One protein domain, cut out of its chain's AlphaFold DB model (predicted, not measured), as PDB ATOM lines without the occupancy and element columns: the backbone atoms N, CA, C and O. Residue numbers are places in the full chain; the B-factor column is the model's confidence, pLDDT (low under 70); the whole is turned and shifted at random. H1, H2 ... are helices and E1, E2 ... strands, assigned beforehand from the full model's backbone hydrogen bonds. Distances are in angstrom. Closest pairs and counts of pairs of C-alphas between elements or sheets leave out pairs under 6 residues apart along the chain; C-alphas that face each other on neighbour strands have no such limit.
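AT A GLANCE: This is residues 136 to 164 and 255 to 326 of the 572 residues of an uncharacterized protein of Rhinocladiella mackenziei CBS 650.93 (UniProt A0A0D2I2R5). Look for a small parallel pair of strands, E1 and E2, and one long helix, H3, toward one end of the domain, with the short helix H1 near the sheet and near H3. Toward the other end the printed part is mostly loop, with two very short helices, H4 and H5, side by side there, and H5 meets H3 at residues 267 to 268, where H3 begins. The printed part has 101 residues, with five named helices and two named strands in the order H1 E1 H2 E2 H3 H4 H5; under half of the residues are in named elements, and the class is mostly helix. The whole is compact, with a radius of gyration of the C-alphas of 13.7 A and spans of 39 by 33 by 24 A.

HOW THE PARTS SIT: Begin at the sheet, where E1, residues 156 to 159, and E2, residues 257 to 260, are parallel neighbours at 34 degrees. N 157 and O 257 are 2.8 A apart and N 259 and O 157 are 2.8 A apart, both within hydrogen-bond range. Before E1 find H1, residues 144 to 150; the closest C-alphas of H1 and E1 are those of Met 150 and Ala 156, 5.5 A apart. H1 is near E2, and also near H3, residues 267 to 282, with 6 pairs of C-alphas within 10 A. H3 and H5, residues 308 to 311, only just touch, with 3 pairs of C-alphas within 8 A, made on H3 by residues 267 to 268 alone; the closest are Met 267 and Asp 310, at 6.2 A. H4, residues 296 to 299, and H5 only just touch, also with 3 pairs, the closest being the C-alphas of Leu 296 and Asp 310, 7.3 A apart. H2, residues 161 to 164, is apart from H1, H3, H4 and H5. In H3 every O i to N i+4 pair is within hydrogen-bond range, in H1 2 of 3 are, and H2, H4 and H5 are too short for such a pair.

IN THESE COORDINATES: Find C-alpha 144 at (-24.887, 39.718, 43.558), where H1 begins; it is 9.5 A long. E1 measures 9.8 A, H2 5.8 A and E2 10.0 A. H3 runs 22.2 A from C-alpha 267 at (-21.453, 41.785, 34.284) to C-alpha 282 at (-13.313, 21.210, 36.431). H4 is 5.4 A and H5 5.5 A long.

THE WHOLE: The two C-alphas farthest apart, those of Gln 255 and Ser 301, are 39.7 A apart. Residues 165 to 254 are not printed, and C-alphas 164 and 255 are 15.9 A apart across that cut. The link from H3 to H4 is long, with 13 residues. Mean pLDDT of the printed part is 76.1, and 27 residues are under 70, among them 161 to 164, 300 to 313 and 322 to 326.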
ATOM      1  N   ALA A 136     -32.689  29.665  42.256       69.38
ATOM      2  CA  ALA A 136     -33.993  30.022  42.820       69.38
ATOM      3  C   ALA A 136     -34.010  31.306  43.687       69.38
ATOM      4  O   ALA A 136     -35.062  31.654  44.231       69.38
ATOM      5  N   PHE A 137     -32.865  31.982  43.854       77.25
ATOM      6  CA  PHE A 137     -32.737  33.184  44.681       77.25
ATOM      7  C   PHE A 137     -32.374  34.427  43.862       77.25
ATOM      8  O   PHE A 137     -31.445  34.410  43.051       77.25
ATOM      9  N   ASP A 138     -33.055  35.526  44.153       81.06
ATOM     10  CA  ASP A 138     -32.998  36.802  43.451       81.06
ATOM     11  C   ASP A 138     -32.140  37.841  44.193       81.06
ATOM     12  O   ASP A 138     -31.968  37.778  45.415       81.06
ATOM     13  N   ALA A 139     -31.621  38.834  43.469       86.12
ATOM     14  CA  ALA A 139     -30.910  39.971  44.053       86.12
ATOM     15  C   ALA A 139     -31.182  41.275  43.287       86.12
ATOM     16  O   ALA A 139     -31.390  41.263  42.077       86.12
ATOM     17  N   ASP A 140     -31.137  42.415  43.984       83.69
ATOM     18  CA  ASP A 140     -31.409  43.736  43.390       83.69
ATOM     19  C   ASP A 140     -30.263  44.257  42.502       83.69
ATOM     20  O   ASP A 140     -30.448  45.192  41.719       83.69
ATOM     21  N   ARG A 141     -29.071  43.657  42.605       85.31
ATOM     22  CA  ARG A 141     -27.904  43.929  41.754       85.31
ATOM     23  C   ARG A 141     -27.545  42.674  40.951       85.31
ATOM     24  O   ARG A 141     -27.458  41.602  41.548       85.31
ATOM     25  N   PRO A 142     -27.248  42.775  39.641       87.69
ATOM     26  CA  PRO A 142     -26.906  41.599  38.841       87.69
ATOM     27  C   PRO A 142     -25.614  40.920  39.327       87.69
ATOM     28  O   PRO A 142     -25.561  39.696  39.402       87.69
ATOM     29  N   HIS A 143     -24.610  41.686  39.768       90.88
ATOM     30  CA  HIS A 143     -23.354  41.152  40.317       90.88
ATOM     31  C   HIS A 143     -23.541  40.283  41.568       90.88
ATOM     32  O   HIS A 143     -22.749  39.366  41.791       90.88
ATOM     33  N   ASP A 144     -24.596  40.513  42.358       91.56
ATOM     34  CA  ASP A 144     -24.887  39.718  43.558       91.56
ATOM     35  C   ASP A 144     -25.292  38.284  43.219       91.56
ATOM     36  O   ASP A 144     -25.119  37.395  44.051       91.56
ATOM     37  N   TYR A 145     -25.722  38.006  41.982       89.38
ATOM     38  CA  TYR A 145     -25.914  36.630  41.523       89.38
ATOM     39  C   TYR A 145     -24.611  35.814  41.608       89.38
ATOM     40  O   TYR A 145     -24.676  34.598  41.781       89.38
ATOM     41  N   VAL A 146     -23.448  36.477  41.595       91.56
ATOM     42  CA  VAL A 146     -22.129  35.864  41.801       91.56
ATOM     43  C   VAL A 146     -21.555  36.198  43.182       91.56
ATOM     44  O   VAL A 146     -21.198  35.298  43.943       91.56
ATOM     45  N   TYR A 147     -21.466  37.482  43.544       92.19
ATOM     46  CA  TYR A 147     -20.783  37.905  44.771       92.19
ATOM     47  C   TYR A 147     -21.481  37.428  46.051       92.19
ATOM     48  O   TYR A 147     -20.792  37.089  47.015       92.19
ATOM     49  N   ALA A 148     -22.813  37.299  46.048       89.44
ATOM     50  CA  ALA A 148     -23.555  36.768  47.190       89.44
ATOM     51  C   ALA A 148     -23.401  35.246  47.367       89.44
ATOM     52  O   ALA A 148     -23.978  34.693  48.305       89.44
ATOM     53  N   VAL A 149     -22.646  34.559  46.496       86.06
ATOM     54  CA  VAL A 149     -22.481  33.101  46.569       86.06
ATOM     55  C   VAL A 149     -21.033  32.618  46.577       86.06
ATOM     56  O   VAL A 149     -20.785  31.523  47.067       86.06
ATOM     57  N   MET A 150     -20.059  33.429  46.142       89.50
ATOM     58  CA  MET A 150     -18.632  33.055  46.178       89.50
ATOM     59  C   MET A 150     -18.180  32.541  47.550       89.50
ATOM     60  O   MET A 150     -17.472  31.550  47.633       89.50
ATOM     61  N   ARG A 151     -18.611  33.187  48.642       84.44
ATOM     62  CA  ARG A 151     -18.228  32.792  50.008       84.44
ATOM     63  C   ARG A 151     -18.870  31.476  50.471       84.44
ATOM     64  O   ARG A 151     -18.494  30.974  51.522       84.44
ATOM     65  N   LEU A 152     -19.830  30.923  49.732       82.06
ATOM     66  CA  LEU A 152     -20.447  29.626  50.026       82.06
ATOM     67  C   LEU A 152     -19.680  28.460  49.372       82.06
ATOM     68  O   LEU A 152     -19.897  27.322  49.779       82.06
ATOM     69  N   SER A 153     -18.801  28.716  48.388       84.38
ATOM     70  CA  SER A 153     -18.030  27.664  47.712       84.38
ATOM     71  C   SER A 153     -16.673  27.402  48.364       84.38
ATOM     72  O   SER A 153     -16.119  28.248  49.066       84.38
ATOM     73  N   ASN A 154     -16.133  26.206  48.129       81.00
ATOM     74  CA  ASN A 154     -14.852  25.759  48.686       81.00
ATOM     75  C   ASN A 154     -13.615  26.283  47.937       81.00
ATOM     76  O   ASN A 154     -12.490  26.152  48.416       81.00
ATOM     77  N   ASP A 155     -13.822  26.881  46.767       84.25
ATOM     78  CA  ASP A 155     -12.798  27.160  45.766       84.25
ATOM     79  C   ASP A 155     -12.690  28.636  45.353       84.25
ATOM     80  O   ASP A 155     -11.734  29.007  44.669       84.25
ATOM     81  N   ALA A 156     -13.607  29.491  45.806       88.62
ATOM     82  CA  ALA A 156     -13.609  30.923  45.540       88.62
ATOM     83  C   ALA A 156     -13.700  31.731  46.841       88.62
ATOM     84  O   ALA A 156     -14.348  31.334  47.806       88.62
ATOM     85  N   ARG A 157     -13.060  32.905  46.882       88.12
ATOM     86  CA  ARG A 157     -13.193  33.859  47.993       88.12
ATOM     87  C   ARG A 157     -13.340  35.294  47.484       88.12
ATOM     88  O   ARG A 157     -12.447  35.767  46.782       88.12
ATOM     89  N   PRO A 158     -14.410  36.017  47.859       89.19
ATOM     90  CA  PRO A 158     -14.522  37.436  47.552       89.19
ATOM     91  C   PRO A 158     -13.556  38.238  48.438       89.19
ATOM     92  O   PRO A 158     -13.537  38.063  49.657       89.19
ATOM     93  N   VAL A 159     -12.777  39.136  47.835       87.75
ATOM     94  CA  VAL A 159     -11.858  40.053  48.530       87.75
ATOM     95  C   VAL A 159     -12.168  41.510  48.194       87.75
ATOM     96  O   VAL A 159     -12.616  41.836  47.092       87.75
ATOM     97  N   SER A 160     -11.921  42.406  49.151       82.50
ATOM     98  CA  SER A 160     -12.010  43.851  48.930       82.50
ATOM     99  C   SER A 160     -10.693  44.378  48.358       82.50
ATOM    100  O   SER A 160      -9.621  43.863  48.677       82.50
ATOM    101  N   ARG A 161     -10.736  45.463  47.572       65.62
ATOM    102  CA  ARG A 161      -9.505  46.156  47.140       65.62
ATOM    103  C   ARG A 161      -8.657  46.619  48.332       65.62
ATOM    104  O   ARG A 161      -7.437  46.628  48.236       65.62
ATOM    105  N   THR A 162      -9.291  46.953  49.458       59.31
ATOM    106  CA  THR A 162      -8.597  47.411  50.671       59.31
ATOM    107  C   THR A 162      -7.847  46.288  51.393       59.31
ATOM    108  O   THR A 162      -6.817  46.558  51.998       59.31
ATOM    109  N   SER A 163      -8.313  45.031  51.324       52.88
ATOM    110  CA  SER A 163      -7.668  43.921  52.050       52.88
ATOM    111  C   SER A 163      -6.364  43.459  51.390       52.88
ATOM    112  O   SER A 163      -5.407  43.160  52.094       52.88
ATOM    113  N   MET A 164      -6.261  43.500  50.054       47.38
ATOM    114  CA  MET A 164      -4.996  43.186  49.363       47.38
ATOM    115  C   MET A 164      -3.863  44.178  49.678       47.38
ATOM    116  O   MET A 164      -2.695  43.810  49.610       47.38
ATOM    117  N   GLN A 255      -5.566  26.223  47.155       68.25
ATOM    118  CA  GLN A 255      -6.087  27.393  47.875       68.25
ATOM    119  C   GLN A 255      -7.179  28.083  47.035       68.25
ATOM    120  O   GLN A 255      -6.988  28.243  45.825       68.25
ATOM    121  N   PRO A 256      -8.305  28.501  47.640       81.75
ATOM    122  CA  PRO A 256      -9.413  29.081  46.893       81.75
ATOM    123  C   PRO A 256      -8.996  30.391  46.222       81.75
ATOM    124  O   PRO A 256      -8.364  31.251  46.846       81.75
ATOM    125  N   ARG A 257      -9.378  30.561  44.953       87.69
ATOM    126  CA  ARG A 257      -9.040  31.745  44.161       87.69
ATOM    127  C   ARG A 257      -9.684  32.983  44.777       87.69
ATOM    128  O   ARG A 257     -10.885  33.011  45.048       87.69
ATOM    129  N   GLN A 258      -8.885  34.030  44.950       88.31
ATOM    130  CA  GLN A 258      -9.379  35.334  45.375       88.31
ATOM    131  C   GLN A 258      -9.998  36.082  44.185       88.31
ATOM    132  O   GLN A 258      -9.394  36.168  43.116       88.31
ATOM    133  N   PHE A 259     -11.188  36.642  44.383       89.69
ATOM    134  CA  PHE A 259     -11.918  37.438  43.398       89.69
ATOM    135  C   PHE A 259     -12.176  38.839  43.944       89.69
ATOM    136  O   PHE A 259     -12.815  38.999  44.985       89.69
ATOM    137  N   ILE A 260     -11.713  39.867  43.235       88.81
ATOM    138  CA  ILE A 260     -11.912  41.258  43.653       88.81
ATOM    139  C   ILE A 260     -13.382  41.647  43.444       88.81
ATOM    140  O   ILE A 260     -13.895  41.645  42.318       88.81
ATOM    141  N   VAL A 261     -14.051  42.022  44.535       90.00
ATOM    142  CA  VAL A 261     -15.416  42.558  44.500       90.00
ATOM    143  C   VAL A 261     -15.379  43.973  43.923       90.00
ATOM    144  O   VAL A 261     -14.714  44.865  44.450       90.00
ATOM    145  N   ASN A 262     -16.069  44.169  42.802       88.31
ATOM    146  CA  ASN A 262     -16.075  45.408  42.035       88.31
ATOM    147  C   ASN A 262     -17.430  45.549  41.329       88.31
ATOM    148  O   ASN A 262     -17.663  44.888  40.324       88.31
ATOM    149  N   TYR A 263     -18.310  46.414  41.835       87.88
ATOM    150  CA  TYR A 263     -19.633  46.660  41.239       87.88
ATOM    151  C   TYR A 263     -19.590  47.617  40.035       87.88
ATOM    152  O   TYR A 263     -20.612  47.846  39.402       87.88
ATOM    153  N   GLN A 264     -18.423  48.190  39.724       84.44
ATOM    154  CA  GLN A 264     -18.222  49.092  38.589       84.44
ATOM    155  C   GLN A 264     -17.770  48.366  37.308       84.44
ATOM    156  O   GLN A 264     -17.700  49.001  36.262       84.44
ATOM    157  N   ARG A 265     -17.443  47.063  37.363       84.88
ATOM    158  CA  ARG A 265     -17.144  46.255  36.160       84.88
ATOM    159  C   ARG A 265     -18.433  45.856  35.438       84.88
ATOM    160  O   ARG A 265     -19.452  45.673  36.102       84.88
ATOM    161  N   SER A 266     -18.362  45.590  34.137       86.12
ATOM    162  CA  SER A 266     -19.454  44.926  33.419       86.12
ATOM    163  C   SER A 266     -19.729  43.517  33.958       86.12
ATOM    164  O   SER A 266     -18.812  42.771  34.325       86.12
ATOM    165  N   MET A 267     -21.005  43.141  33.997       86.06
ATOM    166  CA  MET A 267     -21.453  41.785  34.284       86.06
ATOM    167  C   MET A 267     -20.910  40.802  33.243       86.06
ATOM    168  O   MET A 267     -20.455  39.730  33.630       86.06
ATOM    169  N   PHE A 268     -20.829  41.177  31.959       84.56
ATOM    170  CA  PHE A 268     -20.128  40.379  30.940       84.56
ATOM    171  C   PHE A 268     -18.679  40.056  31.352       84.56
ATOM    172  O   PHE A 268     -18.254  38.894  31.330       84.56
ATOM    173  N   GLY A 269     -17.930  41.072  31.795       83.56
ATOM    174  CA  GLY A 269     -16.558  40.908  32.267       83.56
ATOM    175  C   GLY A 269     -16.457  40.063  33.541       83.56
ATOM    176  O   GLY A 269     -15.477  39.342  33.718       83.56
ATOM    177  N   LEU A 270     -17.446  40.123  34.444       88.31
ATOM    178  CA  LEU A 270     -17.526  39.230  35.606       88.31
ATOM    179  C   LEU A 270     -17.810  37.785  35.180       88.31
ATOM    180  O   LEU A 270     -17.075  36.883  35.568       88.31
ATOM    181  N   CYS A 271     -18.822  37.563  34.344       87.94
ATOM    182  CA  CYS A 271     -19.226  36.228  33.924       87.94
ATOM    183  C   CYS A 271     -18.128  35.481  33.162       87.94
ATOM    184  O   CYS A 271     -17.927  34.289  33.395       87.94
ATOM    185  N   SER A 272     -17.382  36.194  32.316       85.31
ATOM    186  CA  SER A 272     -16.237  35.647  31.585       85.31
ATOM    187  C   SER A 272     -15.152  35.130  32.540       85.31
ATOM    188  O   SER A 272     -14.703  33.993  32.408       85.31
ATOM    189  N   GLU A 273     -14.776  35.918  33.556       87.00
ATOM    190  CA  GLU A 273     -13.776  35.515  34.557       87.00
ATOM    191  C   GLU A 273     -14.195  34.247  35.324       87.00
ATOM    192  O   GLU A 273     -13.370  33.366  35.575       87.00
ATOM    193  N   ILE A 274     -15.483  34.147  35.667       88.62
ATOM    194  CA  ILE A 274     -16.060  33.017  36.406       88.62
ATOM    195  C   ILE A 274     -16.076  31.748  35.555       88.62
ATOM    196  O   ILE A 274     -15.662  30.698  36.044       88.62
ATOM    197  N   ILE A 275     -16.493  31.832  34.287       83.88
ATOM    198  CA  ILE A 275     -16.483  30.680  33.373       83.88
ATOM    199  C   ILE A 275     -15.056  30.173  33.169       83.88
ATOM    200  O   ILE A 275     -14.831  28.976  33.317       83.88
ATOM    201  N   ASN A 276     -14.079  31.054  32.934       81.25
ATOM    202  CA  ASN A 276     -12.683  30.626  32.814       81.25
ATOM    203  C   ASN A 276     -12.177  29.918  34.072       81.25
ATOM    204  O   ASN A 276     -11.528  28.883  33.962       81.25
ATOM    205  N   PHE A 277     -12.480  30.448  35.260       84.75
ATOM    206  CA  PHE A 277     -12.102  29.799  36.512       84.75
ATOM    207  C   PHE A 277     -12.739  28.411  36.668       84.75
ATOM    208  O   PHE A 277     -12.036  27.462  37.011       84.75
ATOM    209  N   VAL A 278     -14.043  28.289  36.399       80.56
ATOM    210  CA  VAL A 278     -14.766  27.012  36.481       80.56
ATOM    211  C   VAL A 278     -14.178  26.000  35.499       80.56
ATOM    212  O   VAL A 278     -13.769  24.928  35.933       80.56
ATOM    213  N   VAL A 279     -14.040  26.359  34.218       75.50
ATOM    214  CA  VAL A 279     -13.521  25.467  33.164       75.50
ATOM    215  C   VAL A 279     -12.089  25.016  33.463       75.50
ATOM    216  O   VAL A 279     -11.790  23.830  33.356       75.50
ATOM    217  N   GLN A 280     -11.209  25.925  33.899       75.69
ATOM    218  CA  GLN A 280      -9.829  25.587  34.284       75.69
ATOM    219  C   GLN A 280      -9.748  24.670  35.512       75.69
ATOM    220  O   GLN A 280      -8.743  23.987  35.697       75.69
ATOM    221  N   ARG A 281     -10.772  24.675  36.376       71.81
ATOM    222  CA  ARG A 281     -10.804  23.886  37.612       71.81
ATOM    223  C   ARG A 281     -11.480  22.527  37.438       71.81
ATOM    224  O   ARG A 281     -11.016  21.561  38.031       71.81
ATOM    225  N   SER A 282     -12.563  22.450  36.665       70.44
ATOM    226  CA  SER A 282     -13.313  21.210  36.431       70.44
ATOM    227  C   SER A 282     -12.834  20.426  35.206       70.44
ATOM    228  O   SER A 282     -13.157  19.248  35.084       70.44
ATOM    229  N   ASN A 283     -12.093  21.067  34.290       64.06
ATOM    230  CA  ASN A 283     -11.832  20.582  32.927       64.06
ATOM    231  C   ASN A 283     -13.116  20.257  32.127       64.06
ATOM    232  O   ASN A 283     -13.059  19.540  31.129       64.06
ATOM    233  N   SER A 284     -14.265  20.803  32.545       71.12
ATOM    234  CA  SER A 284     -15.563  20.677  31.877       71.12
ATOM    235  C   SER A 284     -16.082  22.048  31.448       71.12
ATOM    236  O   SER A 284     -15.891  23.053  32.133       71.12
ATOM    237  N   ILE A 285     -16.778  22.083  30.312       72.12
ATOM    238  CA  ILE A 285     -17.485  23.268  29.808       72.12
ATOM    239  C   ILE A 285     -18.992  23.235  30.100       72.12
ATOM    240  O   ILE A 285     -19.702  24.134  29.660       72.12
ATOM    241  N   ASP A 286     -19.498  22.265  30.875       69.19
ATOM    242  CA  ASP A 286     -20.940  22.082  31.145       69.19
ATOM    243  C   ASP A 286     -21.637  23.342  31.702       69.19
ATOM    244  O   ASP A 286     -22.834  23.547  31.492       69.19
ATOM    245  N   MET A 287     -20.891  24.239  32.355       75.12
ATOM    246  CA  MET A 287     -21.369  25.546  32.822       75.12
ATOM    247  C   MET A 287     -21.959  26.435  31.703       75.12
ATOM    248  O   MET A 287     -22.829  27.258  31.988       75.12
ATOM    249  N   ILE A 288     -21.568  26.260  30.430       76.69
ATOM    250  CA  ILE A 288     -22.149  27.014  29.295       76.69
ATOM    251  C   ILE A 288     -23.564  26.544  28.918       76.69
ATOM    252  O   ILE A 288     -24.268  27.232  28.175       76.69
ATOM    253  N   CYS A 289     -23.985  25.376  29.409       70.94
ATOM    254  CA  CYS A 289     -25.320  24.812  29.204       70.94
ATOM    255  C   CYS A 289     -26.280  25.145  30.359       70.94
ATOM    256  O   CYS A 289     -27.496  25.040  30.196       70.94
ATOM    257  N   LYS A 290     -25.752  25.569  31.516       73.50
ATOM    258  CA  LYS A 290     -26.521  25.798  32.747       73.50
ATOM    259  C   LYS A 290     -26.948  27.273  32.852       73.50
ATOM    260  O   LYS A 290     -26.109  28.145  32.655       73.50
ATOM    261  N   PRO A 291     -28.214  27.591  33.173       73.81
ATOM    262  CA  PRO A 291     -28.663  28.958  33.446       73.81
ATOM    263  C   PRO A 291     -28.220  29.410  34.842       73.81
ATOM    264  O   PRO A 291     -28.516  28.746  35.833       73.81
ATOM    265  N   TRP A 292     -27.505  30.537  34.927       78.31
ATOM    266  CA  TRP A 292     -26.990  31.070  36.204       78.31
ATOM    267  C   TRP A 292     -26.888  32.603  36.275       78.31
ATOM    268  O   TRP A 292     -26.748  33.151  37.371       78.31
ATOM    269  N   VAL A 293     -26.984  33.305  35.138       84.56
ATOM    270  CA  VAL A 293     -26.886  34.773  35.054       84.56
ATOM    271  C   VAL A 293     -28.286  35.393  35.002       84.56
ATOM    272  O   VAL A 293     -29.135  34.878  34.281       84.56
ATOM    273  N   PRO A 294     -28.578  36.474  35.741       83.19
ATOM    274  CA  PRO A 294     -29.884  37.126  35.691       83.19
ATOM    275  C   PRO A 294     -30.164  37.772  34.331       83.19
ATOM    276  O   PRO A 294     -29.241  38.169  33.617       83.19
ATOM    277  N   ASN A 295     -31.446  37.949  34.008       80.81
ATOM    278  CA  ASN A 295     -31.852  38.727  32.845       80.81
ATOM    279  C   ASN A 295     -31.522  40.211  33.063       80.81
ATOM    280  O   ASN A 295     -32.188  40.893  33.841       80.81
ATOM    281  N   LEU A 296     -30.504  40.719  32.368       78.75
ATOM    282  CA  LEU A 296     -30.051  42.104  32.522       78.75
ATOM    283  C   LEU A 296     -31.086  43.133  32.035       78.75
ATOM    284  O   LEU A 296     -31.113  44.247  32.559       78.75
ATOM    285  N   GLU A 297     -31.999  42.766  31.124       74.00
ATOM    286  CA  GLU A 297     -33.065  43.668  30.664       74.00
ATOM    287  C   GLU A 297     -33.984  44.099  31.823       74.00
ATOM    288  O   GLU A 297     -34.406  45.255  31.872       74.00
ATOM    289  N   GLU A 298     -34.223  43.231  32.816       73.44
ATOM    290  CA  GLU A 298     -35.059  43.545  33.988       73.44
ATOM    291  C   GLU A 298     -34.468  44.652  34.881       73.44
ATOM    292  O   GLU A 298     -35.206  45.358  35.579       73.44
ATOM    293  N   PHE A 299     -33.146  44.840  34.845       73.12
ATOM    294  CA  PHE A 299     -32.431  45.831  35.654       73.12
ATOM    295  C   PHE A 299     -32.333  47.192  34.959       73.12
ATOM    296  O   PHE A 299     -32.200  48.199  35.646       73.12
ATOM    297  N   SER A 300     -32.492  47.245  33.630       65.19
ATOM    298  CA  SER A 300     -32.414  48.480  32.826       65.19
ATOM    299  C   SER A 300     -33.435  49.562  33.216       65.19
ATOM    300  O   SER A 300     -33.209  50.747  32.978       65.19
ATOM    301  N   SER A 301     -34.559  49.155  33.817       58.09
ATOM    302  CA  SER A 301     -35.664  50.032  34.229       58.09
ATOM    303  C   SER A 301     -35.589  50.494  35.689       58.09
ATOM    304  O   SER A 301     -36.320  51.403  36.086       58.09
ATOM    305  N   LYS A 302     -34.720  49.873  36.494       53.59
ATOM    306  CA  LYS A 302     -34.472  50.227  37.895       53.59
ATOM    307  C   LYS A 302     -33.220  51.102  37.961       53.59
ATOM    308  O   LYS A 302     -32.376  51.060  37.076       53.59
ATOM    309  N   GLU A 303     -33.055  51.880  39.027       48.44
ATOM    310  CA  GLU A 303     -32.038  52.949  39.143       48.44
ATOM    311  C   GLU A 303     -30.562  52.464  39.150       48.44
ATOM    312  O   GLU A 303     -29.621  53.251  39.300       48.44
ATOM    313  N   ALA A 304     -30.332  51.164  38.959       53.97
ATOM    314  CA  ALA A 304     -29.032  50.579  38.688       53.97
ATOM    315  C   ALA A 304     -28.606  50.860  37.236       53.97
ATOM    316  O   ALA A 304     -28.964  50.125  36.321       53.97
ATOM    317  N   ARG A 305     -27.773  51.891  37.030       56.66
ATOM    318  CA  ARG A 305     -27.074  52.096  35.750       56.66
ATOM    319  C   ARG A 305     -26.259  50.841  35.410       56.66
ATOM    320  O   ARG A 305     -25.247  50.582  36.061       56.66
ATOM    321  N   LEU A 306     -26.719  50.074  34.422       63.28
ATOM    322  CA  LEU A 306     -25.955  48.989  33.808       63.28
ATOM    323  C   LEU A 306     -24.697  49.561  33.139       63.28
ATOM    324  O   LEU A 306     -24.683  50.727  32.733       63.28
ATOM    325  N   HIS A 307     -23.641  48.753  33.042       68.38
ATOM    326  CA  HIS A 307     -22.457  49.127  32.272       68.38
ATOM    327  C   HIS A 307     -22.808  49.180  30.776       68.38
ATOM    328  O   HIS A 307     -23.714  48.476  30.337       68.38
ATOM    329  N   GLU A 308     -22.095  49.978  29.980       65.25
ATOM    330  CA  GLU A 308     -22.372  50.101  28.539       65.25
ATOM    331  C   GLU A 308     -22.259  48.736  27.829       65.25
ATOM    332  O   GLU A 308     -23.189  48.324  27.139       65.25
ATOM    333  N   ASP A 309     -21.206  47.968  28.135       65.50
ATOM    334  CA  ASP A 309     -21.039  46.568  27.703       65.50
ATOM    335  C   ASP A 309     -22.204  45.631  28.090       65.50
ATOM    336  O   ASP A 309     -22.414  44.623  27.422       65.50
ATOM    337  N   ASP A 310     -22.943  45.921  29.169       69.50
ATOM    338  CA  ASP A 310     -24.045  45.078  29.669       69.50
ATOM    339  C   ASP A 310     -25.396  45.410  29.009       69.50
ATOM    340  O   ASP A 310     -26.363  44.667  29.169       69.50
ATOM    341  N   LEU A 311     -25.473  46.517  28.257       60.66
ATOM    342  CA  LEU A 311     -26.612  46.838  27.386       60.66
ATOM    343  C   LEU A 311     -26.571  46.030  26.074       60.66
ATOM    344  O   LEU A 311     -27.540  46.016  25.313       60.66
ATOM    345  N   ALA A 312     -25.455  45.344  25.806       63.62
ATOM    346  CA  ALA A 312     -25.339  44.352  24.752       63.62
ATOM    347  C   ALA A 312     -26.188  43.108  25.057       63.62
ATOM    348  O   ALA A 312     -26.292  42.665  26.200       63.62
ATOM    349  N   THR A 313     -26.725  42.457  24.021       65.06
ATOM    350  CA  THR A 313     -27.302  41.117  24.194       65.06
ATOM    351  C   THR A 313     -26.212  40.146  24.647       65.06
ATOM    352  O   THR A 313     -25.281  39.863  23.886       65.06
ATOM    353  N   MET A 314     -26.346  39.614  25.867       73.19
ATOM    354  CA  MET A 314     -25.416  38.630  26.426       73.19
ATOM    355  C   MET A 314     -25.224  37.442  25.468       73.19
ATOM    356  O   MET A 314     -26.188  36.971  24.850       73.19
ATOM    357  N   PRO A 315     -23.986  36.952  25.295       74.75
ATOM    358  CA  PRO A 315     -23.695  35.947  24.288       74.75
ATOM    359  C   PRO A 315     -24.228  34.570  24.690       74.75
ATOM    360  O   PRO A 315     -24.297  34.229  25.865       74.75
ATOM    361  N   SER A 316     -24.568  33.733  23.703       70.94
ATOM    362  CA  SER A 316     -25.352  32.503  23.923       70.94
ATOM    363  C   SER A 316     -24.673  31.403  24.750       70.94
ATOM    364  O   SER A 316     -25.302  30.381  24.996       70.94
ATOM    365  N   TRP A 317     -23.405  31.568  25.129       75.00
ATOM    366  CA  TRP A 317     -22.664  30.681  26.038       75.00
ATOM    367  C   TRP A 317     -22.732  31.130  27.507       75.00
ATOM    368  O   TRP A 317     -22.309  30.393  28.393       75.00
ATOM    369  N   ILE A 318     -23.300  32.309  27.775       80.19
ATOM    370  CA  ILE A 318     -23.683  32.770  29.108       80.19
ATOM    371  C   ILE A 318     -25.211  32.653  29.196       80.19
ATOM    372  O   ILE A 318     -25.938  33.512  28.698       80.19
ATOM    373  N   GLN A 319     -25.724  31.562  29.772       77.19
ATOM    374  CA  GLN A 319     -27.172  31.334  29.807       77.19
ATOM    375  C   GLN A 319     -27.857  32.206  30.870       77.19
ATOM    376  O   GLN A 319     -27.552  32.124  32.067       77.19
ATOM    377  N   SER A 320     -28.842  32.986  30.419       78.25
ATOM    378  CA  SER A 320     -29.765  33.713  31.294       78.25
ATOM    379  C   SER A 320     -30.695  32.760  32.053       78.25
ATOM    380  O   SER A 320     -31.154  31.754  31.504       78.25
ATOM    381  N   LEU A 321     -31.055  33.136  33.281       71.44
ATOM    382  CA  LEU A 321     -32.113  32.533  34.094       71.44
ATOM    383  C   LEU A 321     -33.506  32.601  33.432       71.44
ATOM    384  O   LEU A 321     -34.386  31.841  33.825       71.44
ATOM    385  N   ASP A 322     -33.704  33.399  32.371       63.81
ATOM    386  CA  ASP A 322     -34.909  33.326  31.514       63.81
ATOM    387  C   ASP A 322     -35.106  31.945  30.887       63.81
ATOM    388  O   ASP A 322     -36.234  31.513  30.633       63.81
ATOM    389  N   LYS A 323     -34.004  31.224  30.638       51.75
ATOM    390  CA  LYS A 323     -34.043  29.834  30.170       51.75
ATOM    391  C   LYS A 323     -34.425  28.856  31.293       51.75
ATOM    392  O   LYS A 323     -34.381  27.642  31.092       51.75
ATOM    393  N   GLY A 324     -34.881  29.390  32.432       45.03
ATOM    394  CA  GLY A 324     -35.499  28.690  33.547       45.03
ATOM    395  C   GLY A 324     -34.549  27.619  34.050       45.03
ATOM    396  O   GLY A 324     -33.411  27.950  34.369       45.03
ATOM    397  N   PRO A 325     -34.945  26.332  34.083       38.41
ATOM    398  CA  PRO A 325     -36.320  25.819  34.118       38.41
ATOM    399  C   PRO A 325     -37.154  26.084  35.420       38.41
ATOM    400  O   PRO A 325     -38.345  25.771  35.432       38.41
ATOM    401  N   TYR A 326     -36.610  26.701  36.491       43.97
ATOM    402  CA  TYR A 326     -37.365  27.292  37.639       43.97
ATOM    403  C   TYR A 326     -37.844  28.685  37.190       43.97
ATOM    404  O   TYR A 326     -37.151  29.338  36.417       43.97
TER     405      TYR A 326